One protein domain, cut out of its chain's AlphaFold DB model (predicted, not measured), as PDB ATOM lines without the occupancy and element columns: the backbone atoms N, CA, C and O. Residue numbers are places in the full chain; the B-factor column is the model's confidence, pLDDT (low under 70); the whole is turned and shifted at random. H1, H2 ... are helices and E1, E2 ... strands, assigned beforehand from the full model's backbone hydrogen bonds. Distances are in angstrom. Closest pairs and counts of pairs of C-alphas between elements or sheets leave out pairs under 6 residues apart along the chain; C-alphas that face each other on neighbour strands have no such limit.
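AT A GLANCE: This is residues 4 to 18 and 27 to 147 of the 151 residues of the protein "Hypothetical protein" of Rotaria sp. Silwood1 (UniProt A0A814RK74). A twisted sheet of six strands runs through the middle of the domain, with a helix of 12 residues on each face: H3 runs along the strands over E6 on one face, and H4 stands up from the opposite face, with its residues 133 to 138 nearest the strands. Short H2 packs next to H3 over the edge strand E1, and H1 only grazes the sheet. The printed part has 136 residues with four named helices and six named strands, in the order H1 H2 E1 E2 E3 H3 E4 E5 H4 E6; the sheet's order is E1 E2 E3 E6 E5 E4, and it is mixed, E1 to E3 antiparallel and E3, E6, E5 and E4 parallel. The class is mixed, helices and strands, though under half of the printed residues are in named elements. The whole is compact, with a radius of gyration of the C-alphas of 14.2 A, and rounded, spanning 40 by 30 by 29 A.

IN THESE COORDINATES: H1, residues 4 to 7, begins at C-alpha 4, (108.739, 157.479, 102.724), and is 5.3 A long. H2 follows with residues 9 to 13, 6.0 A. After the cut come E1, residues 36 to 41, 13.9 A; E2, residues 48 to 55, the longest strand at 19.1 A; and E3, residues 58 to 63, 16.5 A. H3, residues 80 to 91, is 16.2 A long and begins at C-alpha 80, (125.357, 175.457, 108.378). E4 is residues 98 to 100, 7.0 A, and E5 residues 116 to 119, 10.0 A. H4, residues 127 to 138, is 16.4 A long. E6, residues 142 to 146, is 13.8 A long and ends at C-alpha 146, (133.603, 159.544, 109.863).

HOW THE PARTS SIT: E1, E2 and E3 form a meander, each strand the antiparallel neighbour of the one before. In the hairpin of E1 and E2, N 37 and O 52 are within hydrogen-bond range at 2.8 A. In the hairpin of E2 and E3, N 53 and O 60 are 2.9 A apart. E3 and E6 are parallel at 14 degrees, with N 61 and O 143 at 2.8 A. E6 and E5 are parallel at 19 degrees, with N 144 and O 117 at 2.8 A. E5 and E4 are parallel at 20 degrees, with N 99 and O 116 at 2.9 A. E1 and E4 are the edge strands. H3 is on the sheet at a height of 9.7 A, over E6, and runs along the strands at 18 degrees to E6 on the local plane; the closest C-alphas of H3 and E6 are those of Leu 90 and Ser 142, 6.0 A apart. H2 is on the same face as H3, over E1 at a height of 8.8 A; the C-alphas of Ser 10 and Val 39, the closest of the two elements, are 4.7 A apart. H2 and H3 touch, with the C-alphas of Leu 13 and Asn 85 closest at 5.1 A. H1 only grazes the sheet, with its residues 6 to 7, and it meets H2 only through their link. H4 is on the face opposite to H3, over E3 and E6 at a height of 11.8 A, and stands up from the sheet, its line rising 48 degrees; its closest C-alpha to E3 is that of Leu 137, 5.5 A from Ser 58's. H3 and H4 are apart. E5, H4 and E6 form a strand-helix-strand unit, two parallel neighbour strands with a helix between them along the chain, and its crossover is right-handed. E3, H3 and E4 form a split unit, with E6 and E5 between its strands in the sheet, also right-handed. In H2, H3 and H4 every O i to N i+4 pair is within hydrogen-bond range; H1 is too short for such a pair.

THE WHOLE: The two C-alphas farthest apart, those of Glu 43 and Asp 108, are 41.4 A apart. Residues 19 to 26 are cut out, and C-alphas 18 and 27 across the cut are 22.6 A apart. The links from E3 to H3, 16 residues, and from E4 to E5, 15 residues, are long. The mean pLDDT of the printed part is 87.1; residues 109 and 111 to 114 of this predicted model are under 70.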
ATOM      1  N   ASP A   4     108.623 156.462 103.773       75.62
ATOM      2  CA  ASP A   4     108.739 157.479 102.724       75.62
ATOM      3  C   ASP A   4     109.740 158.611 103.039       75.62
ATOM      4  O   ASP A   4     110.326 159.178 102.116       75.62
ATOM      5  N   GLU A   5     109.948 158.969 104.313       82.38
ATOM      6  CA  GLU A   5     110.910 160.013 104.716       82.38
ATOM      7  C   GLU A   5     112.354 159.506 104.634       82.38
ATOM      8  O   GLU A   5     113.267 160.270 104.323       82.38
ATOM      9  N   PHE A   6     112.579 158.214 104.885       87.94
ATOM     10  CA  PHE A   6     113.917 157.631 104.796       87.94
ATOM     11  C   PHE A   6     114.385 157.518 103.340       87.94
ATOM     12  O   PHE A   6     115.549 157.776 103.040       87.94
ATOM     13  N   ASP A   7     113.470 157.209 102.421       88.94
ATOM     14  CA  ASP A   7     113.765 157.160 100.986       88.94
ATOM     15  C   ASP A   7     114.046 158.544 100.379       88.94
ATOM     16  O   ASP A   7     114.716 158.640  99.350       88.94
ATOM     17  N   GLN A   8     113.596 159.615 101.038       92.06
ATOM     18  CA  GLN A   8     113.815 161.008 100.632       92.06
ATOM     19  C   GLN A   8     114.968 161.685 101.384       92.06
ATOM     20  O   GLN A   8     115.127 162.903 101.311       92.06
ATOM     21  N   VAL A   9     115.790 160.916 102.107       94.06
ATOM     22  CA  VAL A   9     116.852 161.469 102.959       94.06
ATOM     23  C   VAL A   9     117.782 162.417 102.200       94.06
ATOM     24  O   VAL A   9     118.111 163.474 102.716       94.06
ATOM     25  N   SER A  10     118.155 162.109 100.957       93.44
ATOM     26  CA  SER A  10     119.012 163.003 100.168       93.44
ATOM     27  C   SER A  10     118.338 164.364  99.934       93.44
ATOM     28  O   SER A  10     118.952 165.395 100.179       93.44
ATOM     29  N   GLN A  11     117.055 164.395  99.558       94.56
ATOM     30  CA  GLN A  11     116.331 165.657  99.378       94.56
ATOM     31  C   GLN A  11     116.189 166.436 100.687       94.56
ATOM     32  O   GLN A  11     116.316 167.651 100.672       94.56
ATOM     33  N   ILE A  12     115.951 165.744 101.803       95.25
ATOM     34  CA  ILE A  12     115.804 166.377 103.119       95.25
ATOM     35  C   ILE A  12     117.123 167.012 103.563       95.25
ATOM     36  O   ILE A  12     117.139 168.157 103.996       95.25
ATOM     37  N   LEU A  13     118.235 166.280 103.452       95.25
ATOM     38  CA  LEU A  13     119.530 166.759 103.936       95.25
ATOM     39  C   LEU A  13     120.063 167.944 103.124       95.25
ATOM     40  O   LEU A  13     120.768 168.789 103.671       95.25
ATOM     41  N   PHE A  14     119.707 168.023 101.842       94.62
ATOM     42  CA  PHE A  14     120.157 169.073 100.929       94.62
ATOM     43  C   PHE A  14     119.099 170.149 100.644       94.62
ATOM     44  O   PHE A  14     119.293 170.956  99.735       94.62
ATOM     45  N   ASP A  15     117.988 170.198 101.385       94.56
ATOM     46  CA  ASP A  15     117.000 171.262 101.195       94.56
ATOM     47  C   ASP A  15     117.621 172.629 101.518       94.56
ATOM     48  O   ASP A  15     118.184 172.831 102.593       94.56
ATOM     49  N   GLY A  16     117.576 173.552 100.556       92.62
ATOM     50  CA  GLY A  16     118.239 174.857 100.656       92.62
ATOM     51  C   GLY A  16     119.771 174.842 100.533       92.62
ATOM     52  O   GLY A  16     120.375 175.909 100.572       92.62
ATOM     53  N   VAL A  17     120.406 173.680 100.337       92.75
ATOM     54  CA  VAL A  17     121.869 173.550 100.231       92.75
ATOM     55  C   VAL A  17     122.295 173.540  98.761       92.75
ATOM     56  O   VAL A  17     122.137 172.540  98.060       92.75
ATOM     57  N   ASP A  18     122.886 174.640  98.295       87.81
ATOM     58  CA  ASP A  18     123.361 174.763  96.906       87.81
ATOM     59  C   ASP A  18     124.703 174.048  96.663       87.81
ATOM     60  O   ASP A  18     124.965 173.528  95.573       87.81
ATOM     61  N   GLY A  27     137.304 158.887 100.881       71.94
ATOM     62  CA  GLY A  27     137.224 157.437 100.974       71.94
ATOM     63  C   GLY A  27     136.088 156.883 100.109       71.94
ATOM     64  O   GLY A  27     135.427 157.609  99.366       71.94
ATOM     65  N   THR A  28     135.845 155.579 100.223       76.69
ATOM     66  CA  THR A  28     134.761 154.899  99.504       76.69
ATOM     67  C   THR A  28     133.882 154.156 100.497       76.69
ATOM     68  O   THR A  28     134.360 153.275 101.214       76.69
ATOM     69  N   LEU A  29     132.590 154.480 100.508       85.25
ATOM     70  CA  LEU A  29     131.577 153.701 101.213       85.25
ATOM     71  C   LEU A  29     130.916 152.705 100.263       85.25
ATOM     72  O   LEU A  29     130.667 153.003  99.097       85.25
ATOM     73  N   ILE A  30     130.606 151.518 100.781       83.88
ATOM     74  CA  ILE A  30     129.861 150.493 100.050       83.88
ATOM     75  C   ILE A  30     128.602 150.186 100.867       83.88
ATOM     76  O   ILE A  30     128.701 149.502 101.886       83.88
ATOM     77  N   PRO A  31     127.420 150.698 100.479       83.38
ATOM     78  CA  PRO A  31     126.173 150.339 101.143       83.38
ATOM     79  C   PRO A  31     125.863 148.861 100.867       83.38
ATOM     80  O   PRO A  31     125.795 148.440  99.715       83.38
ATOM     81  N   MET A  32     125.703 148.058 101.923       82.38
ATOM     82  CA  MET A  32     125.526 146.600 101.803       82.38
ATOM     83  C   MET A  32     124.151 146.097 102.264       82.38
ATOM     84  O   MET A  32     123.923 144.889 102.253       82.38
ATOM     85  N   THR A  33     123.250 146.982 102.705       85.19
ATOM     86  CA  THR A  33     121.966 146.580 103.301       85.19
ATOM     87  C   THR A  33     120.790 147.366 102.733       85.19
ATOM     88  O   THR A  33     120.940 148.528 102.359       85.19
ATOM     89  N   ASP A  34     119.602 146.755 102.749       86.75
ATOM     90  CA  ASP A  34     118.345 147.396 102.332       86.75
ATOM     91  C   ASP A  34     117.937 148.565 103.245       86.75
ATOM     92  O   ASP A  34     117.112 149.393 102.868       86.75
ATOM     93  N   ASN A  35     118.556 148.673 104.422       90.50
ATOM     94  CA  ASN A  35     118.350 149.751 105.389       90.50
ATOM     95  C   ASN A  35     119.348 150.901 105.212       90.50
ATOM     96  O   ASN A  35     119.466 151.759 106.085       90.50
ATOM     97  N   THR A  36     120.087 150.916 104.104       92.06
ATOM     98  CA  THR A  36     121.066 151.951 103.786       92.06
ATOM     99  C   THR A  36     120.647 152.692 102.518       92.06
ATOM    100  O   THR A  36     120.153 152.098 101.557       92.06
ATOM    101  N   ARG A  37     120.834 154.011 102.506       92.94
ATOM    102  CA  ARG A  37     120.607 154.882 101.354       92.94
ATOM    103  C   ARG A  37     121.865 155.679 101.075       92.94
ATOM    104  O   ARG A  37     122.469 156.253 101.979       92.94
ATOM    105  N   THR A  38     122.241 155.718  99.808       91.81
ATOM    106  CA  THR A  38     123.243 156.660  99.321       91.81
ATOM    107  C   THR A  38     122.655 158.064  99.384       91.81
ATOM    108  O   THR A  38     121.593 158.313  98.821       91.81
ATOM    109  N   VAL A  39     123.342 158.963 100.083       92.00
ATOM    110  CA  VAL A  39     122.932 160.362 100.260       92.00
ATOM    111  C   VAL A  39     123.661 161.261  99.266       92.00
ATOM    112  O   VAL A  39     123.028 162.090  98.619       92.00
ATOM    113  N   LEU A  40     124.978 161.070  99.137       89.06
ATOM    114  CA  LEU A  40     125.852 161.866  98.280       89.06
ATOM    115  C   LEU A  40     126.911 160.970  97.629       89.06
ATOM    116  O   LEU A  40     127.552 160.169  98.314       89.06
ATOM    117  N   CYS A  41     127.125 161.153  96.328       86.38
ATOM    118  CA  CYS A  41     128.262 160.607  95.584       86.38
ATOM    119  C   CYS A  41     129.160 161.743  95.091       86.38
ATOM    120  O   CYS A  41     128.718 162.888  94.991       86.38
ATOM    121  N   SER A  42     130.404 161.420  94.739       78.88
ATOM    122  CA  SER A  42     131.225 162.326  93.935       78.88
ATOM    123  C   SER A  42     130.737 162.361  92.476       78.88
ATOM    124  O   SER A  42     129.718 161.758  92.134       78.88
ATOM    125  N   GLU A  43     131.469 163.050  91.594       81.44
ATOM    126  CA  GLU A  43     131.203 163.041  90.144       81.44
ATOM    127  C   GLU A  43     131.139 161.621  89.552       81.44
ATOM    128  O   GLU A  43     130.436 161.380  88.570       81.44
ATOM    129  N   ASP A  44     131.855 160.669  90.155       81.75
ATOM    130  CA  ASP A  44     131.705 159.247  89.868       81.75
ATOM    131  C   ASP A  44     130.723 158.638  90.871       81.75
ATOM    132  O   ASP A  44     131.010 158.522  92.061       81.75
ATOM    133  N   PHE A  45     129.566 158.200  90.371       76.88
ATOM    134  CA  PHE A  45     128.493 157.616  91.178       76.88
ATOM    135  C   PHE A  45     128.910 156.372  91.977       76.88
ATOM    136  O   PHE A  45     128.217 156.012  92.928       76.88
ATOM    137  N   ASN A  46     130.028 155.725  91.629       78.12
ATOM    138  CA  ASN A  46     130.581 154.611  92.403       78.12
ATOM    139  C   ASN A  46     131.327 155.066  93.668       78.12
ATOM    140  O   ASN A  46     131.584 154.256  94.557       78.12
ATOM    141  N   ASN A  47     131.661 156.351  93.767       82.44
ATOM    142  CA  ASN A  47     132.326 156.940  94.919       82.44
ATOM    143  C   ASN A  47     131.285 157.568  95.840       82.44
ATOM    144  O   ASN A  47     131.007 158.768  95.787       82.44
ATOM    145  N   VAL A  48     130.695 156.726  96.684       86.69
ATOM    146  CA  VAL A  48     129.738 157.162  97.699       86.69
ATOM    147  C   VAL A  48     130.470 157.888  98.825       86.69
ATOM    148  O   VAL A  48     131.366 157.327  99.460       86.69
ATOM    149  N   ILE A  49     130.055 159.132  99.062       87.75
ATOM    150  CA  ILE A  49     130.617 160.047 100.057       87.75
ATOM    151  C   ILE A  49     129.825 159.982 101.358       87.75
ATOM    152  O   ILE A  49     130.421 159.951 102.431       87.75
ATOM    153  N   VAL A  50     128.495 159.966 101.278       91.00
ATOM    154  CA  VAL A  50     127.624 159.921 102.456       91.00
ATOM    155  C   VAL A  50     126.608 158.807 102.285       91.00
ATOM    156  O   VAL A  50     125.964 158.701 101.236       91.00
ATOM    157  N   VAL A  51     126.434 158.001 103.330       93.50
ATOM    158  CA  VAL A  51     125.297 157.086 103.449       93.50
ATOM    159  C   VAL A  51     124.484 157.405 104.692       93.50
ATOM    160  O   VAL A  51     125.030 157.706 105.752       93.50
ATOM    161  N   ALA A  52     123.174 157.279 104.558       94.75
ATOM    162  CA  ALA A  52     122.247 157.193 105.669       94.75
ATOM    163  C   ALA A  52     121.930 155.722 105.917       94.75
ATOM    164  O   ALA A  52     121.673 154.977 104.972       94.75
ATOM    165  N   THR A  53     121.931 155.277 107.167       93.62
ATOM    166  CA  THR A  53     121.567 153.899 107.497       93.62
ATOM    167  C   THR A  53     120.675 153.836 108.721       93.62
ATOM    168  O   THR A  53     120.849 154.598 109.670       93.62
ATOM    169  N   GLN A  54     119.727 152.904 108.704       91.62
ATOM    170  CA  GLN A  54     118.947 152.542 109.879       91.62
ATOM    171  C   GLN A  54     119.588 151.352 110.582       91.62
ATOM    172  O   GLN A  54     119.925 150.347 109.951       91.62
ATOM    173  N   PHE A  55     119.734 151.456 111.899       86.88
ATOM    174  CA  PHE A  55     120.177 150.359 112.752       86.88
ATOM    175  C   PHE A  55     119.214 150.229 113.929       86.88
ATOM    176  O   PHE A  55     119.185 151.081 114.810       86.88
ATOM    177  N   GLY A  56     118.377 149.189 113.918       82.50
ATOM    178  CA  GLY A  56     117.283 149.068 114.883       82.50
ATOM    179  C   GLY A  56     116.314 150.244 114.765       82.50
ATOM    180  O   GLY A  56     115.710 150.447 113.713       82.50
ATOM    181  N   HIS A  57     116.180 151.024 115.838       82.75
ATOM    182  CA  HIS A  57     115.360 152.234 115.850       82.75
ATOM    183  C   HIS A  57     116.138 153.506 115.518       82.75
ATOM    184  O   HIS A  57     115.516 154.561 115.445       82.75
ATOM    185  N   SER A  58     117.440 153.437 115.267       88.50
ATOM    186  CA  SER A  58     118.278 154.620 115.087       88.50
ATOM    187  C   SER A  58     118.518 155.017 113.645       88.50
ATOM    188  O   SER A  58     118.358 154.216 112.721       88.50
ATOM    189  N   LEU A  59     118.914 156.279 113.474       93.06
ATOM    190  CA  LEU A  59     119.453 156.819 112.233       93.06
ATOM    191  C   LEU A  59     120.936 157.096 112.406       93.06
ATOM    192  O   LEU A  59     121.360 157.683 113.403       93.06
ATOM    193  N   CYS A  60     121.704 156.714 111.397       94.25
ATOM    194  CA  CYS A  60     123.112 157.038 111.330       94.25
ATOM    195  C   CYS A  60     123.436 157.705 109.994       94.25
ATOM    196  O   CYS A  60     122.945 157.270 108.949       94.25
ATOM    197  N   LEU A  61     124.308 158.709 110.028       95.00
ATOM    198  CA  LEU A  61     124.994 159.244 108.857       95.00
ATOM    199  C   LEU A  61     126.458 158.833 108.915       95.00
ATOM    200  O   LEU A  61     127.115 158.989 109.941       95.00
ATOM    201  N   VAL A  62     126.967 158.303 107.810       92.88
ATOM    202  CA  VAL A  62     128.364 157.894 107.695       92.88
ATOM    203  C   VAL A  62     129.000 158.628 106.528       92.88
ATOM    204  O   VAL A  62     128.487 158.579 105.410       92.88
ATOM    205  N   PHE A  63     130.116 159.295 106.802       91.06
ATOM    206  CA  PHE A  63     130.871 160.117 105.867       91.06
ATOM    207  C   PHE A  63     132.173 159.418 105.487       91.06
ATOM    208  O   PHE A  63     132.934 158.983 106.345       91.06
ATOM    209  N   ALA A  64     132.461 159.343 104.193       86.44
ATOM    210  CA  ALA A  64     133.700 158.794 103.651       86.44
ATOM    211  C   ALA A  64     134.857 159.810 103.656       86.44
ATOM    212  O   ALA A  64     135.957 159.476 103.228       86.44
ATOM    213  N   LEU A  65     134.606 161.057 104.059       78.38
ATOM    214  CA  LEU A  65     135.546 162.174 103.978       78.38
ATOM    215  C   LEU A  65     136.123 162.518 105.352       78.38
ATOM    216  O   LEU A  65     135.380 162.681 106.322       78.38
ATOM    217  N   ASN A  66     137.446 162.690 105.404       70.00
ATOM    218  CA  ASN A  66     138.142 163.144 106.611       70.00
ATOM    219  C   ASN A  66     137.703 164.561 106.974       70.00
ATOM    220  O   ASN A  66     137.673 165.431 106.109       70.00
ATOM    221  N   GLY A  67     137.382 164.809 108.239       73.44
ATOM    222  CA  GLY A  67     137.018 166.149 108.703       73.44
ATOM    223  C   GLY A  67     135.580 166.567 108.383       73.44
ATOM    224  O   GLY A  67     135.128 167.588 108.889       73.44
ATOM    225  N   CYS A  68     134.794 165.765 107.654       79.12
ATOM    226  CA  CYS A  68     133.360 166.043 107.493       79.12
ATOM    227  C   CYS A  68     132.588 165.977 108.811       79.12
ATOM    228  O   CYS A  68     131.511 166.541 108.906       79.12
ATOM    229  N   THR A  69     133.115 165.325 109.847       85.56
ATOM    230  CA  THR A  69     132.518 165.405 111.186       85.56
ATOM    231  C   THR A  69     132.857 166.713 111.905       85.56
ATOM    232  O   THR A  69     132.187 167.056 112.869       85.56
ATOM    233  N   GLU A  70     133.893 167.441 111.471       87.00
ATOM    234  CA  GLU A  70     134.351 168.680 112.117       87.00
ATOM    235  C   GLU A  70     133.404 169.857 111.838       87.00
ATOM    236  O   GLU A  70     133.279 170.723 112.698       87.00
ATOM    237  N   ILE A  71     132.662 169.861 110.719       89.38
ATOM    238  CA  ILE A  71     131.640 170.897 110.453       89.38
ATOM    239  C   ILE A  71     130.527 170.892 111.498       89.38
ATOM    240  O   ILE A  71     130.015 171.943 111.849       89.38
ATOM    241  N   PHE A  72     130.193 169.719 112.040       90.94
ATOM    242  CA  PHE A  72     129.176 169.584 113.083       90.94
ATOM    243  C   PHE A  72     129.662 170.088 114.443       90.94
ATOM    244  O   PHE A  72     128.866 170.248 115.359       90.94
ATOM    245  N   LEU A  73     130.972 170.291 114.597       88.69
ATOM    246  CA  LEU A  73     131.596 170.799 115.816       88.69
ATOM    247  C   LEU A  73     132.011 172.273 115.676       88.69
ATOM    248  O   LEU A  73     132.589 172.824 116.613       88.69
ATOM    249  N   ASN A  74     131.767 172.890 114.515       89.12
ATOM    250  CA  ASN A  74     132.174 174.249 114.196       89.12
ATOM    251  C   ASN A  74     130.955 175.128 113.885       89.12
ATOM    252  O   ASN A  74     130.442 175.100 112.770       89.12
ATOM    253  N   ASP A  75     130.571 175.969 114.845       83.50
ATOM    254  CA  ASP A  75     129.440 176.901 114.720       83.50
ATOM    255  C   ASP A  75     129.638 177.983 113.635       83.50
ATOM    256  O   ASP A  75     128.691 178.674 113.268       83.50
ATOM    257  N   GLU A  76     130.864 178.165 113.127       85.44
ATOM    258  CA  GLU A  76     131.192 179.138 112.073       85.44
ATOM    259  C   GLU A  76     131.306 178.495 110.677       85.44
ATOM    260  O   GLU A  76     131.893 179.082 109.766       85.44
ATOM    261  N   THR A  77     130.802 177.272 110.493       86.12
ATOM    262  CA  THR A  77     130.858 176.591 109.195       86.12
ATOM    263  C   THR A  77     129.978 177.278 108.140       86.12
ATOM    264  O   THR A  77     128.856 177.699 108.415       86.12
ATOM    265  N   GLU A  78     130.467 177.360 106.898       88.88
ATOM    266  CA  GLU A  78     129.675 177.844 105.754       88.88
ATOM    267  C   GLU A  78     128.584 176.832 105.345       88.88
ATOM    268  O   GLU A  78     127.622 177.198 104.676       88.88
ATOM    269  N   ASP A  79     128.696 175.577 105.799       91.12
ATOM    270  CA  ASP A  79     127.765 174.478 105.510       91.12
ATOM    271  C   ASP A  79     126.636 174.356 106.563       91.12
ATOM    272  O   ASP A  79     126.129 173.260 106.821       91.12
ATOM    273  N   GLN A  80     126.260 175.462 107.218       91.94
ATOM    274  CA  GLN A  80     125.357 175.457 108.378       91.94
ATOM    275  C   GLN A  80     123.974 174.866 108.060       91.94
ATOM    276  O   GLN A  80     123.471 174.051 108.831       91.94
ATOM    277  N   ASP A  81     123.391 175.198 106.905       94.19
ATOM    278  CA  ASP A  81     122.076 174.681 106.499       94.19
ATOM    279  C   ASP A  81     122.089 173.144 106.382       94.19
ATOM    280  O   ASP A  81     121.182 172.454 106.849       94.19
ATOM    281  N   PHE A  82     123.174 172.577 105.840       94.06
ATOM    282  CA  PHE A  82     123.349 171.127 105.757       94.06
ATOM    283  C   PHE A  82     123.486 170.485 107.143       94.06
ATOM    284  O   PHE A  82     122.894 169.432 107.401       94.06
ATOM    285  N   VAL A  83     124.253 171.113 108.041       94.12
ATOM    286  CA  VAL A  83     124.416 170.653 109.428       94.12
ATOM    287  C   VAL A  83     123.069 170.636 110.145       94.12
ATOM    288  O   VAL A  83     122.713 169.621 110.747       94.12
ATOM    289  N   GLU A  84     122.289 171.709 110.039       94.31
ATOM    290  CA  GLU A  84     120.967 171.812 110.659       94.31
ATOM    291  C   GLU A  84     120.002 170.756 110.120       94.31
ATOM    292  O   GLU A  84     119.377 170.046 110.914       94.31
ATOM    293  N   ASN A  85     119.942 170.569 108.800       95.56
ATOM    294  CA  ASN A  85     119.110 169.536 108.179       95.56
ATOM    295  C   ASN A  85     119.488 168.130 108.671       95.56
ATOM    296  O   ASN A  85     118.616 167.325 109.012       95.56
ATOM    297  N   CYS A  86     120.788 167.834 108.761       95.38
ATOM    298  CA  CYS A  86     121.289 166.567 109.290       95.38
ATOM    299  C   CYS A  86     120.877 166.349 110.746       95.38
ATOM    300  O   CYS A  86     120.350 165.284 111.082       95.38
ATOM    301  N   LEU A  87     121.095 167.341 111.611       94.81
ATOM    302  CA  LEU A  87     120.762 167.235 113.028       94.81
ATOM    303  C   LEU A  87     119.249 167.091 113.237       94.81
ATOM    304  O   LEU A  87     118.821 166.229 114.003       94.81
ATOM    305  N   GLN A  88     118.429 167.857 112.518       93.69
ATOM    306  CA  GLN A  88     116.968 167.754 112.594       93.69
ATOM    307  C   GLN A  88     116.462 166.384 112.135       93.69
ATOM    308  O   GLN A  88     115.629 165.766 112.809       93.69
ATOM    309  N   TRP A  89     116.986 165.878 111.016       94.12
ATOM    310  CA  TRP A  89     116.620 164.564 110.496       94.12
ATOM    311  C   TRP A  89     116.982 163.443 111.482       94.12
ATOM    312  O   TRP A  89     116.154 162.572 111.765       94.12
ATOM    313  N   LEU A  90     118.180 163.500 112.073       93.81
ATOM    314  CA  LEU A  90     118.644 162.544 113.084       93.81
ATOM    315  C   LEU A  90     117.867 162.632 114.402       93.81
ATOM    316  O   LEU A  90     117.645 161.599 115.038       93.81
ATOM    317  N   ALA A  91     117.453 163.835 114.809       90.50
ATOM    318  CA  ALA A  91     116.712 164.067 116.045       90.50
ATOM    319  C   ALA A  91     115.239 163.652 115.943       90.50
ATOM    320  O   ALA A  91     114.588 163.462 116.962       90.50
ATOM    321  N   ARG A  92     114.679 163.490 114.736       86.81
ATOM    322  CA  ARG A  92     113.294 163.019 114.516       86.81
ATOM    323  C   ARG A  92     112.222 163.804 115.293       86.81
ATOM    324  O   ARG A  92     111.225 163.229 115.734       86.81
ATOM    325  N   GLY A  93     112.423 165.108 115.462       82.00
ATOM    326  CA  GLY A  93     111.522 165.987 116.215       82.00
ATOM    327  C   GLY A  93     111.775 166.049 117.728       82.00
ATOM    328  O   GLY A  93     110.995 166.694 118.428       82.00
ATOM    329  N   TYR A  94     112.832 165.403 118.228       84.44
ATOM    330  CA  TYR A  94     113.414 165.676 119.546       84.44
ATOM    331  C   TYR A  94     114.404 166.852 119.481       84.44
ATOM    332  O   TYR A  94     114.686 167.376 118.401       84.44
ATOM    333  N   ASP A  95     114.926 167.264 120.639       84.44
ATOM    334  CA  ASP A  95     115.980 168.275 120.714       84.44
ATOM    335  C   ASP A  95     117.233 167.798 119.963       84.44
ATOM    336  O   ASP A  95     117.666 166.654 120.102       84.44
ATOM    337  N   THR A  96     117.838 168.690 119.178       86.81
ATOM    338  CA  THR A  96     119.013 168.407 118.336       86.81
ATOM    339  C   THR A  96     120.327 168.417 119.124       86.81
ATOM    340  O   THR A  96     121.374 168.775 118.586       86.81
ATOM    341  N   GLU A  97     120.287 168.071 120.413       88.81
ATOM    342  CA  GLU A  97     121.482 168.024 121.251       88.81
ATOM    343  C   GLU A  97     122.439 166.941 120.751       88.81
ATOM    344  O   GLU A  97     122.066 165.771 120.594       88.81
ATOM    345  N   PHE A  98     123.697 167.322 120.543       91.00
ATOM    346  CA  PHE A  98     124.738 166.407 120.101       91.00
ATOM    347  C   PHE A  98     125.949 166.405 121.033       91.00
ATOM    348  O   PHE A  98     126.184 167.339 121.798       91.00
ATOM    349  N   GLU A  99     126.723 165.324 120.974       91.00
ATOM    350  CA  GLU A  99     127.921 165.131 121.783       91.00
ATOM    351  C   GLU A  99     129.028 164.470 120.954       91.00
ATOM    352  O   GLU A  99     128.819 163.442 120.307       91.00
ATOM    353  N   SER A 100     130.221 165.064 120.975       91.00
ATOM    354  CA  SER A 100     131.412 164.454 120.380       91.00
ATOM    355  C   SER A 100     131.938 163.343 121.284       91.00
ATOM    356  O   SER A 100     132.163 163.563 122.473       91.00
ATOM    357  N   ILE A 101     132.184 162.165 120.714       90.50
ATOM    358  CA  ILE A 101     132.746 161.004 121.425       90.50
ATOM    359  C   ILE A 101     134.179 160.671 120.985       90.50
ATOM    360  O   ILE A 101     134.685 159.584 121.267       90.50
ATOM    361  N   ASN A 102     134.851 161.608 120.309       87.56
ATOM    362  CA  ASN A 102     136.212 161.419 119.800       87.56
ATOM    363  C   ASN A 102     137.206 161.084 120.921       87.56
ATOM    364  O   ASN A 102     137.878 160.060 120.835       87.56
ATOM    365  N   ASP A 103     137.202 161.861 122.007       86.69
ATOM    366  CA  ASP A 103     138.140 161.717 123.136       86.69
ATOM    367  C   ASP A 103     137.553 160.910 124.314       86.69
ATOM    368  O   ASP A 103     138.094 160.895 125.420       86.69
ATOM    369  N   THR A 104     136.412 160.253 124.095       84.88
ATOM    370  CA  THR A 104     135.693 159.504 125.132       84.88
ATOM    371  C   THR A 104     136.079 158.026 125.108       84.88
ATOM    372  O   THR A 104     135.934 157.362 124.083       84.88
ATOM    373  N   ASP A 105     136.517 157.484 126.248       82.69
ATOM    374  CA  ASP A 105     136.902 156.066 126.382       82.69
ATOM    375  C   ASP A 105     135.786 155.160 126.936       82.69
ATOM    376  O   ASP A 105     135.916 153.933 126.924       82.69
ATOM    377  N   SER A 106     134.689 155.747 127.428       84.50
ATOM    378  CA  SER A 106     133.528 155.032 127.976       84.50
ATOM    379  C   SER A 106     132.214 155.743 127.649       84.50
ATOM    380  O   SER A 106     132.116 156.963 127.753       84.50
ATOM    381  N   MET A 107     131.175 154.966 127.342       86.00
ATOM    382  CA  MET A 107     129.815 155.461 127.103       86.00
ATOM    383  C   MET A 107     129.056 155.823 128.396       86.00
ATOM    384  O   MET A 107     127.937 156.324 128.317       86.00
ATOM    385  N   ASP A 108     129.641 155.619 129.585       81.00
ATOM    386  CA  ASP A 108     128.976 155.855 130.881       81.00
ATOM    387  C   ASP A 108     128.494 157.304 131.079       81.00
ATOM    388  O   ASP A 108     127.500 157.543 131.768       81.00
ATOM    389  N   ASN A 109     129.190 158.273 130.475       68.31
ATOM    390  CA  ASN A 109     128.869 159.699 130.591       68.31
ATOM    391  C   ASN A 109     127.891 160.196 129.514       68.31
ATOM    392  O   ASN A 109     127.424 161.334 129.594       68.31
ATOM    393  N   VAL A 110     127.544 159.356 128.536       72.88
ATOM    394  CA  VAL A 110     126.613 159.720 127.468       72.88
ATOM    395  C   VAL A 110     125.186 159.613 128.004       72.88
ATOM    396  O   VAL A 110     124.651 158.527 128.237       72.88
ATOM    397  N   ALA A 111     124.541 160.759 128.220       60.41
ATOM    398  CA  ALA A 111     123.154 160.782 128.669       60.41
ATOM    399  C   ALA A 111     122.233 160.139 127.612       60.41
ATOM    400  O   ALA A 111     122.177 160.577 126.465       60.41
ATOM    401  N   ARG A 112     121.465 159.118 128.015       64.88
ATOM    402  CA  ARG A 112     120.567 158.320 127.147       64.88
ATOM    403  C   ARG A 112     119.307 159.059 126.665       64.88
ATOM    404  O   ARG A 112     118.363 158.434 126.194       64.88
ATOM    405  N   ALA A 113     119.254 160.377 126.811       55.69
ATOM    406  CA  ALA A 113     118.115 161.187 126.402       55.69
ATOM    407  C   ALA A 113     118.275 161.620 124.937       55.69
ATOM    408  O   ALA A 113     118.711 162.731 124.686       55.69
ATOM    409  N   GLY A 114     117.979 160.734 123.977       66.44
ATOM    410  CA  GLY A 114     117.723 161.109 122.572       66.44
ATOM    411  C   GLY A 114     118.808 161.905 121.827       66.44
ATOM    412  O   GLY A 114     118.486 162.545 120.834       66.44
ATOM    413  N   LYS A 115     120.061 161.885 122.298       85.81
ATOM    414  CA  LYS A 115     121.169 162.662 121.725       85.81
ATOM    415  C   LYS A 115     121.599 162.173 120.336       85.81
ATOM    416  O   LYS A 115     121.283 161.060 119.910       85.81
ATOM    417  N   ILE A 116     122.391 163.002 119.665       93.12
ATOM    418  CA  ILE A 116     123.160 162.640 118.472       93.12
ATOM    419  C   ILE A 116     124.634 162.520 118.866       93.12
ATOM    420  O   ILE A 116     125.218 163.457 119.403       93.12
ATOM    421  N   LEU A 117     125.266 161.381 118.607       93.50
ATOM    422  CA  LEU A 117     126.706 161.226 118.823       93.50
ATOM    423  C   LEU A 117     127.472 161.573 117.557       93.50
ATOM    424  O   LEU A 117     127.043 161.230 116.458       93.50
ATOM    425  N   ILE A 118     128.624 162.218 117.709       93.25
ATOM    426  CA  ILE A 118     129.541 162.515 116.608       93.25
ATOM    427  C   ILE A 118     130.861 161.801 116.873       93.25
ATOM    428  O   ILE A 118     131.499 162.015 117.905       93.25
ATOM    429  N   TRP A 119     131.284 160.969 115.926       91.19
ATOM    430  CA  TRP A 119     132.539 160.231 115.991       91.19
ATOM    431  C   TRP A 119     133.320 160.361 114.687       91.19
ATOM    432  O   TRP A 119     132.832 159.999 113.628       91.19
ATOM    433  N   ASN A 120     134.558 160.834 114.737       87.38
ATOM    434  CA  ASN A 120     135.413 160.990 113.557       87.38
ATOM    435  C   ASN A 120     136.090 159.685 113.094       87.38
ATOM    436  O   ASN A 120     136.789 159.688 112.087       87.38
ATOM    437  N   GLY A 121     135.954 158.583 113.841       81.38
ATOM    438  CA  GLY A 121     136.563 157.295 113.495       81.38
ATOM    439  C   GLY A 121     138.098 157.244 113.562       81.38
ATOM    440  O   GLY A 121     138.670 156.218 113.195       81.38
ATOM    441  N   ARG A 122     138.781 158.300 114.042       78.50
ATOM    442  CA  ARG A 122     140.259 158.369 114.113       78.50
ATOM    443  C   ARG A 122     140.848 157.338 115.058       78.50
ATOM    444  O   ARG A 122     141.869 156.721 114.761       78.50
ATOM    445  N   GLU A 123     140.220 157.188 116.216       78.31
ATOM    446  CA  GLU A 123     140.725 156.344 117.287       78.31
ATOM    447  C   GLU A 123     139.895 155.077 117.411       78.31
ATOM    448  O   GLU A 123     138.671 155.119 117.571       78.31
ATOM    449  N   ALA A 124     140.583 153.936 117.361       81.38
ATOM    450  CA  ALA A 124     139.967 152.652 117.632       81.38
ATOM    451  C   ALA A 124     139.454 152.630 119.076       81.38
ATOM    452  O   ALA A 124     140.217 152.815 120.026       81.38
ATOM    453  N   LYS A 125     138.158 152.372 119.235       86.56
ATOM    454  CA  LYS A 125     137.530 152.171 120.539       86.56
ATOM    455  C   LYS A 125     137.573 150.692 120.912       86.56
ATOM    456  O   LYS A 125     137.608 149.820 120.045       86.56
ATOM    457  N   ASN A 126     137.622 150.406 122.212       89.38
ATOM    458  CA  ASN A 126     137.666 149.029 122.702       89.38
ATOM    459  C   ASN A 126     136.314 148.311 122.505       89.38
ATOM    460  O   ASN A 126     135.280 148.948 122.305       89.38
ATOM    461  N   ASP A 127     136.313 146.981 122.606       90.69
ATOM    462  CA  ASP A 127     135.112 146.163 122.378       90.69
ATOM    463  C   ASP A 127     133.947 146.518 123.314       90.69
ATOM    464  O   ASP A 127     132.790 146.466 122.899       90.69
ATOM    465  N   SER A 128     134.235 146.903 124.565       91.62
ATOM    466  CA  SER A 128     133.201 147.315 125.525       91.62
ATOM    467  C   SER A 128     132.501 148.580 125.044       91.62
ATOM    468  O   SER A 128     131.279 148.608 124.952       91.62
ATOM    469  N   PHE A 129     133.278 149.589 124.650       91.50
ATOM    470  CA  PHE A 129     132.760 150.830 124.091       91.50
ATOM    471  C   PHE A 129     131.904 150.564 122.851       91.50
ATOM    472  O   PHE A 129     130.800 151.086 122.736       91.50
ATOM    473  N   MET A 130     132.387 149.719 121.934       91.06
ATOM    474  CA  MET A 130     131.643 149.373 120.721       91.06
ATOM    475  C   MET A 130     130.337 148.638 121.038       91.06
ATOM    476  O   MET A 130     129.326 148.887 120.383       91.06
ATOM    477  N   SER A 131     130.335 147.770 122.051       91.62
ATOM    478  CA  SER A 131     129.127 147.092 122.529       91.62
ATOM    479  C   SER A 131     128.115 148.086 123.103       91.62
ATOM    480  O   SER A 131     126.932 148.015 122.771       91.62
ATOM    481  N   ASP A 132     128.569 149.032 123.922       92.00
ATOM    482  CA  ASP A 132     127.706 150.045 124.533       92.00
ATOM    483  C   ASP A 132     127.167 151.038 123.498       92.00
ATOM    484  O   ASP A 132     125.991 151.402 123.543       92.00
ATOM    485  N   LEU A 133     127.985 151.420 122.513       91.12
ATOM    486  CA  LEU A 133     127.548 152.215 121.368       91.12
ATOM    487  C   LEU A 133     126.473 151.469 120.569       91.12
ATOM    488  O   LEU A 133     125.438 152.046 120.250       91.12
ATOM    489  N   CYS A 134     126.665 150.177 120.285       91.00
ATOM    490  CA  CYS A 134     125.640 149.372 119.618       91.00
ATOM    491  C   CYS A 134     124.329 149.336 120.413       91.00
ATOM    492  O   CYS A 134     123.265 149.481 119.818       91.00
ATOM    493  N   ALA A 135     124.396 149.165 121.737       90.69
ATOM    494  CA  ALA A 135     123.216 149.178 122.599       90.69
ATOM    495  C   ALA A 135     122.510 150.544 122.566       90.69
ATOM    496  O   ALA A 135     121.297 150.612 122.392       90.69
ATOM    497  N   TYR A 136     123.276 151.633 122.625       90.62
ATOM    498  CA  TYR A 136     122.762 152.994 122.490       90.62
ATOM    499  C   TYR A 136     122.021 153.220 121.157       90.62
ATOM    500  O   TYR A 136     120.927 153.789 121.145       90.62
ATOM    501  N   LEU A 137     122.569 152.724 120.042       90.81
ATOM    502  CA  LEU A 137     121.909 152.777 118.731       90.81
ATOM    503  C   LEU A 137     120.705 151.823 118.629       90.81
ATOM    504  O   LEU A 137     119.800 152.027 117.833       90.81
ATOM    505  N   GLN A 138     120.645 150.745 119.404       89.38
ATOM    506  CA  GLN A 138     119.445 149.899 119.423       89.38
ATOM    507  C   GLN A 138     118.296 150.569 120.179       89.38
ATOM    508  O   GLN A 138     117.138 150.427 119.780       89.38
ATOM    509  N   ASP A 139     118.629 151.349 121.208       87.75
ATOM    510  CA  ASP A 139     117.685 152.081 122.052       87.75
ATOM    511  C   ASP A 139     117.167 153.389 121.413       87.75
ATOM    512  O   ASP A 139     116.325 154.070 122.001       87.75
ATOM    513  N   GLY A 140     117.614 153.731 120.198       87.88
ATOM    514  CA  GLY A 140     117.098 154.861 119.419       87.88
ATOM    515  C   GLY A 140     117.980 156.113 119.402       87.88
ATOM    516  O   GLY A 140     117.540 157.137 118.884       87.88
ATOM    517  N   GLY A 141     119.204 156.058 119.939       90.81
ATOM    518  CA  GLY A 141     120.171 157.156 119.834       90.81
ATOM    519  C   GLY A 141     120.787 157.280 118.436       90.81
ATOM    520  O   GLY A 141     120.966 156.277 117.755       90.81
ATOM    521  N   SER A 142     121.130 158.483 117.986       93.81
ATOM    522  CA  SER A 142     121.586 158.721 116.605       93.81
ATOM    523  C   SER A 142     123.108 158.887 116.511       93.81
ATOM    524  O   SER A 142     123.758 159.227 117.499       93.81
ATOM    525  N   LEU A 143     123.692 158.654 115.330       94.06
ATOM    526  CA  LEU A 143     125.147 158.753 115.124       94.06
ATOM    527  C   LEU A 143     125.519 159.442 113.810       94.06
ATOM    528  O   LEU A 143     125.025 159.091 112.744       94.06
ATOM    529  N   ILE A 144     126.483 160.347 113.883       94.44
ATOM    530  CA  ILE A 144     127.264 160.845 112.756       94.44
ATOM    531  C   ILE A 144     128.667 160.255 112.883       94.44
ATOM    532  O   ILE A 144     129.319 160.425 113.913       94.44
ATOM    533  N   CYS A 145     129.131 159.552 111.853       91.56
ATOM    534  CA  CYS A 145     130.420 158.871 111.875       91.56
ATOM    535  C   CYS A 145     131.285 159.209 110.656       91.56
ATOM    536  O   CYS A 145     130.816 159.141 109.521       91.56
ATOM    537  N   GLY A 146     132.559 159.521 110.883       88.25
ATOM    538  CA  GLY A 146     133.603 159.544 109.863       88.25
ATOM    539  C   GLY A 146     134.184 158.144 109.671       88.25
ATOM    540  O   GLY A 146     134.652 157.518 110.617       88.25
ATOM    541  N   ALA A 147     134.155 157.635 108.444       75.12
ATOM    542  CA  ALA A 147     134.646 156.313 108.075       75.12
ATOM    543  C   ALA A 147     135.893 156.425 107.194       75.12
ATOM    544  O   ALA A 147     135.902 155.976 106.045       75.12
TER     545      ALA A 147